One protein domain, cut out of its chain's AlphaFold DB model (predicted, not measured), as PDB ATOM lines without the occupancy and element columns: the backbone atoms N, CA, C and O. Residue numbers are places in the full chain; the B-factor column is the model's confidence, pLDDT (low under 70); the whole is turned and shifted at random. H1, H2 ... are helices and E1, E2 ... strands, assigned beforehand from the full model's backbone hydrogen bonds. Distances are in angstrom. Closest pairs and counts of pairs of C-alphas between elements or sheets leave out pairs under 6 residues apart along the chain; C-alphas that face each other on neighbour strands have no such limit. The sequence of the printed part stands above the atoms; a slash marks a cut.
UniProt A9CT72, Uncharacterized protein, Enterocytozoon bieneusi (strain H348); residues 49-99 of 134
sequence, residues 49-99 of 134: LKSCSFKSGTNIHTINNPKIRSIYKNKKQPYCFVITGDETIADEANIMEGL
ATOM      1  N   LEU A  49     132.140 116.455  83.126       63.06
ATOM      2  CA  LEU A  49     131.684 115.095  83.363       63.06
ATOM      3  C   LEU A  49     132.297 114.623  84.693       63.06
ATOM      4  O   LEU A  49     133.513 114.489  84.791       63.06
ATOM      5  N   LYS A  50     131.470 114.448  85.734       66.56
ATOM      6  CA  LYS A  50     131.942 114.102  87.093       66.56
ATOM      7  C   LYS A  50     132.421 112.653  87.196       66.56
ATOM      8  O   LYS A  50     133.394 112.379  87.892       66.56
ATOM      9  N   SER A  51     131.771 111.736  86.488       75.31
ATOM     10  CA  SER A  51     132.171 110.331  86.414       75.31
ATOM     11  C   SER A  51     131.655 109.681  85.132       75.31
ATOM     12  O   SER A  51     130.646 110.105  84.566       75.31
ATOM     13  N   CYS A  52     132.368 108.663  84.658       78.69
ATOM     14  CA  CYS A  52     131.957 107.803  83.552       78.69
ATOM     15  C   CYS A  52     132.028 106.352  84.023       78.69
ATOM     16  O   CYS A  52     133.072 105.940  84.527       78.69
ATOM     17  N   SER A  53     130.945 105.594  83.857       82.38
ATOM     18  CA  SER A  53     130.897 104.190  84.262       82.38
ATOM     19  C   SER A  53     130.535 103.285  83.090       82.38
ATOM     20  O   SER A  53     129.677 103.631  82.277       82.38
ATOM     21  N   PHE A  54     131.173 102.121  83.015       81.50
ATOM     22  CA  PHE A  54     130.854 101.068  82.057       81.50
ATOM     23  C   PHE A  54     130.872  99.696  82.737       81.50
ATOM     24  O   PHE A  54     131.553  99.483  83.740       81.50
ATOM     25  N   LYS A  55     130.093  98.762  82.192       84.06
ATOM     26  CA  LYS A  55     129.977  97.396  82.707       84.06
ATOM     27  C   LYS A  55     130.815  96.443  81.859       84.06
ATOM     28  O   LYS A  55     130.753  96.499  80.633       84.06
ATOM     29  N   SER A  56     131.554  95.555  82.513       83.69
ATOM     30  CA  SER A  56     132.291  94.458  81.886       83.69
ATOM     31  C   SER A  56     132.066  93.181  82.694       83.69
ATOM     32  O   SER A  56     132.592  93.025  83.796       83.69
ATOM     33  N   GLY A  57     131.228  92.279  82.178       88.94
ATOM     34  CA  GLY A  57     130.781  91.112  82.945       88.94
ATOM     35  C   GLY A  57     130.001  91.533  84.194       88.94
ATOM     36  O   GLY A  57     129.040  92.291  84.083       88.94
ATOM     37  N   THR A  58     130.420  91.055  85.369       84.69
ATOM     38  CA  THR A  58     129.848  91.421  86.681       84.69
ATOM     39  C   THR A  58     130.458  92.692  87.274       84.69
ATOM     40  O   THR A  58     129.956  93.213  88.263       84.69
ATOM     41  N   ASN A  59     131.525  93.224  86.675       83.31
ATOM     42  CA  ASN A  59     132.234  94.377  87.211       83.31
ATOM     43  C   ASN A  59     131.707  95.680  86.607       83.31
ATOM     44  O   ASN A  59     131.532  95.812  85.391       83.31
ATOM     45  N   ILE A  60     131.513  96.672  87.468       86.44
ATOM     46  CA  ILE A  60     131.232  98.053  87.106       86.44
ATOM     47  C   ILE A  60     132.516  98.850  87.296       86.44
ATOM     48  O   ILE A  60     133.016  99.032  88.407       86.44
ATOM     49  N   HIS A  61     133.038  99.336  86.181       86.88
ATOM     50  CA  HIS A  61     134.201 100.200  86.117       86.88
ATOM     51  C   HIS A  61     133.718 101.641  86.153       86.88
ATOM     52  O   HIS A  61     132.886 102.032  85.336       86.88
ATOM     53  N   THR A  62     134.212 102.434  87.096       85.38
ATOM     54  CA  THR A  62     133.865 103.851  87.232       85.38
ATOM     55  C   THR A  62     135.132 104.683  87.225       85.38
ATOM     56  O   THR A  62     136.008 104.489  88.060       85.38
ATOM     57  N   ILE A  63     135.218 105.625  86.292       85.56
ATOM     58  CA  ILE A  63     136.309 106.589  86.184       85.56
ATOM     59  C   ILE A  63     135.815 107.912  86.762       85.56
ATOM     60  O   ILE A  63     134.872 108.511  86.235       85.56
ATOM     61  N   ASN A  64     136.452 108.372  87.837       81.38
ATOM     62  CA  ASN A  64     136.101 109.620  88.513       81.38
ATOM     63  C   ASN A  64     136.863 110.803  87.908       81.38
ATOM     64  O   ASN A  64     138.047 110.699  87.597       81.38
ATOM     65  N   ASN A  65     136.176 111.937  87.744       82.19
ATOM     66  CA  ASN A  65     136.685 113.148  87.089       82.19
ATOM     67  C   ASN A  65     137.445 112.862  85.773       82.19
ATOM     68  O   ASN A  65     138.599 113.282  85.617       82.19
ATOM     69  N   PRO A  66     136.832 112.129  84.823       82.00
ATOM     70  CA  PRO A  66     137.519 111.689  83.622       82.00
ATOM     71  C   PRO A  66     137.958 112.865  82.745       82.00
ATOM     72  O   PRO A  66     137.191 113.775  82.428       82.00
ATOM     73  N   LYS A  67     139.193 112.792  82.251       79.19
ATOM     74  CA  LYS A  67     139.687 113.604  81.140       79.19
ATOM     75  C   LYS A  67     139.365 112.892  79.832       79.19
ATOM     76  O   LYS A  67     139.897 111.813  79.562       79.19
ATOM     77  N   ILE A  68     138.520 113.517  79.015       81.00
ATOM     78  CA  ILE A  68     138.058 112.972  77.734       81.00
ATOM     79  C   ILE A  68     138.756 113.704  76.588       81.00
ATOM     80  O   ILE A  68     138.756 114.934  76.528       81.00
ATOM     81  N   ARG A  69     139.342 112.948  75.659       78.75
ATOM     82  CA  ARG A  69     139.884 113.456  74.394       78.75
ATOM     83  C   ARG A  69     139.192 112.758  73.232       78.75
ATOM     84  O   ARG A  69     139.139 111.536  73.197       78.75
ATOM     85  N   SER A  70     138.690 113.514  72.268       80.69
ATOM     86  CA  SER A  70     138.152 112.963  71.024       80.69
ATOM     87  C   SER A  70     139.252 112.838  69.971       80.69
ATOM     88  O   SER A  70     140.011 113.773  69.719       80.69
ATOM     89  N   ILE A  71     139.333 111.671  69.337       80.00
ATOM     90  CA  ILE A  71     140.178 111.419  68.171       80.00
ATOM     91  C   ILE A  71     139.271 111.458  66.946       80.00
ATOM     92  O   ILE A  71     138.296 110.713  66.853       80.00
ATOM     93  N   TYR A  72     139.592 112.323  65.989       80.12
ATOM     94  CA  TYR A  72     138.818 112.497  64.763       80.12
ATOM     95  C   TYR A  72     139.561 111.877  63.586       80.12
ATOM     96  O   TYR A  72     140.711 112.221  63.332       80.12
ATOM     97  N   LYS A  73     138.883 111.009  62.827       75.69
ATOM     98  CA  LYS A  73     139.370 110.571  61.510       75.69
ATOM     99  C   LYS A  73     138.978 111.573  60.419       75.69
ATOM    100  O   LYS A  73     139.746 111.788  59.494       75.69
ATOM    101  N   ASN A  74     137.816 112.223  60.563       76.94
ATOM    102  CA  ASN A  74     137.271 113.222  59.639       76.94
ATOM    103  C   ASN A  74     136.627 114.396  60.400       76.94
ATOM    104  O   ASN A  74     136.237 114.258  61.556       76.94
ATOM    105  N   LYS A  75     136.424 115.540  59.726       71.44
ATOM    106  CA  LYS A  75     135.833 116.765  60.315       71.44
ATOM    107  C   LYS A  75     134.383 116.628  60.806       71.44
ATOM    108  O   LYS A  75     133.913 117.512  61.512       71.44
ATOM    109  N   LYS A  76     133.655 115.587  60.390       74.31
ATOM    110  CA  LYS A  76     132.213 115.464  60.661       74.31
ATOM    111  C   LYS A  76     131.895 114.701  61.944       74.31
ATOM    112  O   LYS A  76     130.918 115.046  62.595       74.31
ATOM    113  N   GLN A  77     132.683 113.682  62.297       73.75
ATOM    114  CA  GLN A  77     132.404 112.831  63.458       73.75
ATOM    115  C   GLN A  77     133.704 112.298  64.086       73.75
ATOM    116  O   GLN A  77     134.639 111.952  63.352       73.75
ATOM    117  N   PRO A  78     133.786 112.246  65.430       72.00
ATOM    118  CA  PRO A  78     134.901 111.619  66.128       72.00
ATOM    119  C   PRO A  78     134.916 110.114  65.840       72.00
ATOM    120  O   PRO A  78     133.873 109.469  65.809       72.00
ATOM    121  N   TYR A  79     136.108 109.571  65.611       77.31
ATOM    122  CA  TYR A  79     136.334 108.145  65.381       77.31
ATOM    123  C   TYR A  79     136.362 107.366  66.698       77.31
ATOM    124  O   TYR A  79     135.801 106.279  66.780       77.31
ATOM    125  N   CYS A  80     136.984 107.928  67.737       78.38
ATOM    126  CA  CYS A  80     136.954 107.356  69.076       78.38
ATOM    127  C   CYS A  80     137.141 108.426  70.157       78.38
ATOM    128  O   CYS A  80     137.550 109.558  69.884       78.38
ATOM    129  N   PHE A  81     136.838 108.048  71.396       80.94
ATOM    130  CA  PHE A  81     137.092 108.853  72.582       80.94
ATOM    131  C   PHE A  81     138.093 108.124  73.469       80.94
ATOM    132  O   PHE A  81     137.951 106.935  73.737       80.94
ATOM    133  N   VAL A  82     139.100 108.853  73.930       81.25
ATOM    134  CA  VAL A  82     140.064 108.391  74.920       81.25
ATOM    135  C   VAL A  82     139.654 108.985  76.256       81.25
ATOM    136  O   VAL A  82     139.661 110.206  76.427       81.25
ATOM    137  N   ILE A  83     139.275 108.112  77.184       84.75
ATOM    138  CA  ILE A  83     138.866 108.467  78.540       84.75
ATOM    139  C   ILE A  83     140.012 108.083  79.471       84.75
ATOM    140  O   ILE A  83     140.480 106.950  79.447       84.75
ATOM    141  N   THR A  84     140.496 109.041  80.257       83.12
ATOM    142  CA  THR A  84     141.605 108.843  81.204       83.12
ATOM    143  C   THR A  84     141.228 109.401  82.565       83.12
ATOM    144  O   THR A  84     140.644 110.478  82.644       83.12
ATOM    145  N   GLY A  85     141.566 108.699  83.637       85.88
ATOM    146  CA  GLY A  85     141.277 109.123  85.003       85.88
ATOM    147  C   GLY A  85     141.497 107.983  85.983       85.88
ATOM    148  O   GLY A  85     141.899 106.892  85.576       85.88
ATOM    149  N   ASP A  86     141.218 108.253  87.253       87.06
ATOM    150  CA  ASP A  86     141.333 107.252  88.306       87.06
ATOM    151  C   ASP A  86     140.131 106.309  88.245       87.06
ATOM    152  O   ASP A  86     138.975 106.740  88.313       87.06
ATOM    153  N   GLU A  87     140.424 105.022  88.086       89.31
ATOM    154  CA  GLU A  87     139.429 103.965  87.965       89.31
ATOM    155  C   GLU A  87     139.170 103.298  89.317       89.31
ATOM    156  O   GLU A  87     140.085 102.928  90.053       89.31
ATOM    157  N   THR A  88     137.893 103.102  89.615       88.81
ATOM    158  CA  THR A  88     137.405 102.266  90.708       88.81
ATOM    159  C   THR A  88     136.559 101.147  90.124       88.81
ATOM    160  O   THR A  88     135.677 101.407  89.304       88.81
ATOM    161  N   ILE A  89     136.812  99.917  90.561       87.38
ATOM    162  CA  ILE A  89     136.089  98.725  90.116       87.38
ATOM    163  C   ILE A  89     135.248  98.225  91.283       87.38
ATOM    164  O   ILE A  89     135.751  98.078  92.397       87.38
ATOM    165  N   ALA A  90     133.976  97.964  91.020       85.88
ATOM    166  CA  ALA A  90     133.050  97.399  91.986       85.88
ATOM    167  C   ALA A  90     132.287  96.229  91.365       85.88
ATOM    168  O   ALA A  90     132.019  96.223  90.164       85.88
ATOM    169  N   ASP A  91     131.929  95.251  92.190       86.38
ATOM    170  CA  ASP A  91     131.043  94.162  91.781       86.38
ATOM    171  C   ASP A  91     129.594  94.665  91.766       86.38
ATOM    172  O   ASP A  91     129.146  95.342  92.697       86.38
ATOM    173  N   GLU A  92     128.861  94.341  90.705       75.31
ATOM    174  CA  GLU A  92     127.459  94.705  90.523       75.31
ATOM    175  C   GLU A  92     126.596  94.233  91.698       75.31
ATOM    176  O   GLU A  92     125.754  94.995  92.172       75.31
ATOM    177  N   ALA A  93     126.843  93.027  92.222       76.56
ATOM    178  CA  ALA A  93     126.088  92.493  93.356       76.56
ATOM    179  C   ALA A  93     126.177  93.415  94.586       76.56
ATOM    180  O   ALA A  93     125.155  93.786  95.166       76.56
ATOM    181  N   ASN A  94     127.384  93.886  94.905       74.50
ATOM    182  CA  ASN A  94     127.639  94.754  96.058       74.50
ATOM    183  C   ASN A  94     126.998  96.143  95.904       74.50
ATOM    184  O   ASN A  94     126.590  96.756  96.889       74.50
ATOM    185  N   ILE A  95     126.896  96.653  94.673       70.69
ATOM    186  CA  ILE A  95     126.227  97.933  94.398       70.69
ATOM    187  C   ILE A  95     124.711  97.786  94.550       70.69
ATOM    188  O   ILE A  95     124.058  98.652  95.132       70.69
ATOM    189  N   MET A  96     124.153  96.686  94.046       68.56
ATOM    190  CA  MET A  96     122.713  96.437  94.068       68.56
ATOM    191  C   MET A  96     122.174  96.206  95.485       68.56
ATOM    192  O   MET A  96     121.043  96.592  95.770       68.56
ATOM    193  N   GLU A  97     122.977  95.644  96.390       70.06
ATOM    194  CA  GLU A  97     122.615  95.467  97.803       70.06
ATOM    195  C   GLU A  97     122.501  96.791  98.576       70.06
ATOM    196  O   GLU A  97     121.702  96.897  99.507       70.06
ATOM    197  N   GLY A  98     123.272  97.809  98.179       62.59
ATOM    198  CA  GLY A  98     123.279  99.128  98.814       62.59
ATOM    199  C   GLY A  98     122.172 100.073  98.338       62.59
ATOM    200  O   GLY A  98     122.009 101.155  98.907       62.59
ATOM    201  N   LEU A  99     121.413  99.704  97.300       65.75
ATOM    202  CA  LEU A  99     120.333 100.540  96.786       65.75
ATOM    203  C   LEU A  99     119.082 100.420  97.674       65.75
ATOM    204  O   LEU A  99     118.668  99.307  98.015       65.75
TER     205      LEU A  99
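Overview. This is residues 49 to 99 of the 134 residues of an uncharacterized protein of Enterocytozoon bieneusi (strain H348) (UniProt A9CT72). A long two-stranded hairpin, E2 and E3, is folded sharply into a V; E1 lies beside E2 in one arm, making it three-stranded, while the other arm, residues 66 to 74 and 77 to 85, is a bare ribbon of two strands. A short helix, H1, follows E3 at the end of the three-stranded arm. The printed part has 51 residues with three named strands and then one named helix, E1 E2 E3 H1, and is mostly strand. The strands form a meander, each the antiparallel neighbour of the one before, in the order E1, E2, E3. The whole is loose, with a radius of gyration of the C-alphas of 14.1 A and spans of 45 by 20 by 15 A.

Along the chain. E1 is residues 51 to 56, 16.5 A from first to last C-alpha, and begins at C-alpha 51 at (132.171, 110.331, 86.414). E2 is residues 59 to 74, 33.8 A long, with its last C-alpha at (137.271, 113.222, 59.639). E3 is residues 77 to 91, 33.9 A long. H1 is residues 92 to 97, 8.8 A long, and ends at C-alpha 97 at (122.615, 95.467, 97.803).

Arrangement. The sheet is twisted, with C-alphas up to 5.9 A off its best plane; E1 and E3 are its edge strands and E2 is the inner one. E1 and E2 form a hairpin, antiparallel, with C-alphas 53 and 62 facing each other at 4.2 A. Across this pair, N 54 and O 61 are within hydrogen-bond range at 2.9 A, and N 63 and O 52 at 2.8 A. E2 and E3 also form a hairpin, antiparallel, with 169 degrees between their N-to-C directions. N 62 and O 88 are within hydrogen-bond range at 2.8 A, and N 69 and O 82 at 2.9 A. E2 bends by 93 degrees at residue 65, and E3 bends by 83 degrees at residue 86. H1 is on the sheet but only grazes it, with its residues 92 to 95. The closest C-alphas of E2 and H1 are those of Asn 59 and Glu 92, 5.8 A apart. In H1 every O i to N i+4 pair is within hydrogen-bond range.

Size, cuts and confidence. The two C-alphas farthest apart are those of Lys 75 and Glu 97, at 45.1 A. The links E1 to E2, E2 to E3 and E3 to H1 are tight. The printed part, residues 49 to 99, has no cut. The mean pLDDT of the printed part is 79.3, and residues 49 to 50, 96 and 98 to 99 are under 70.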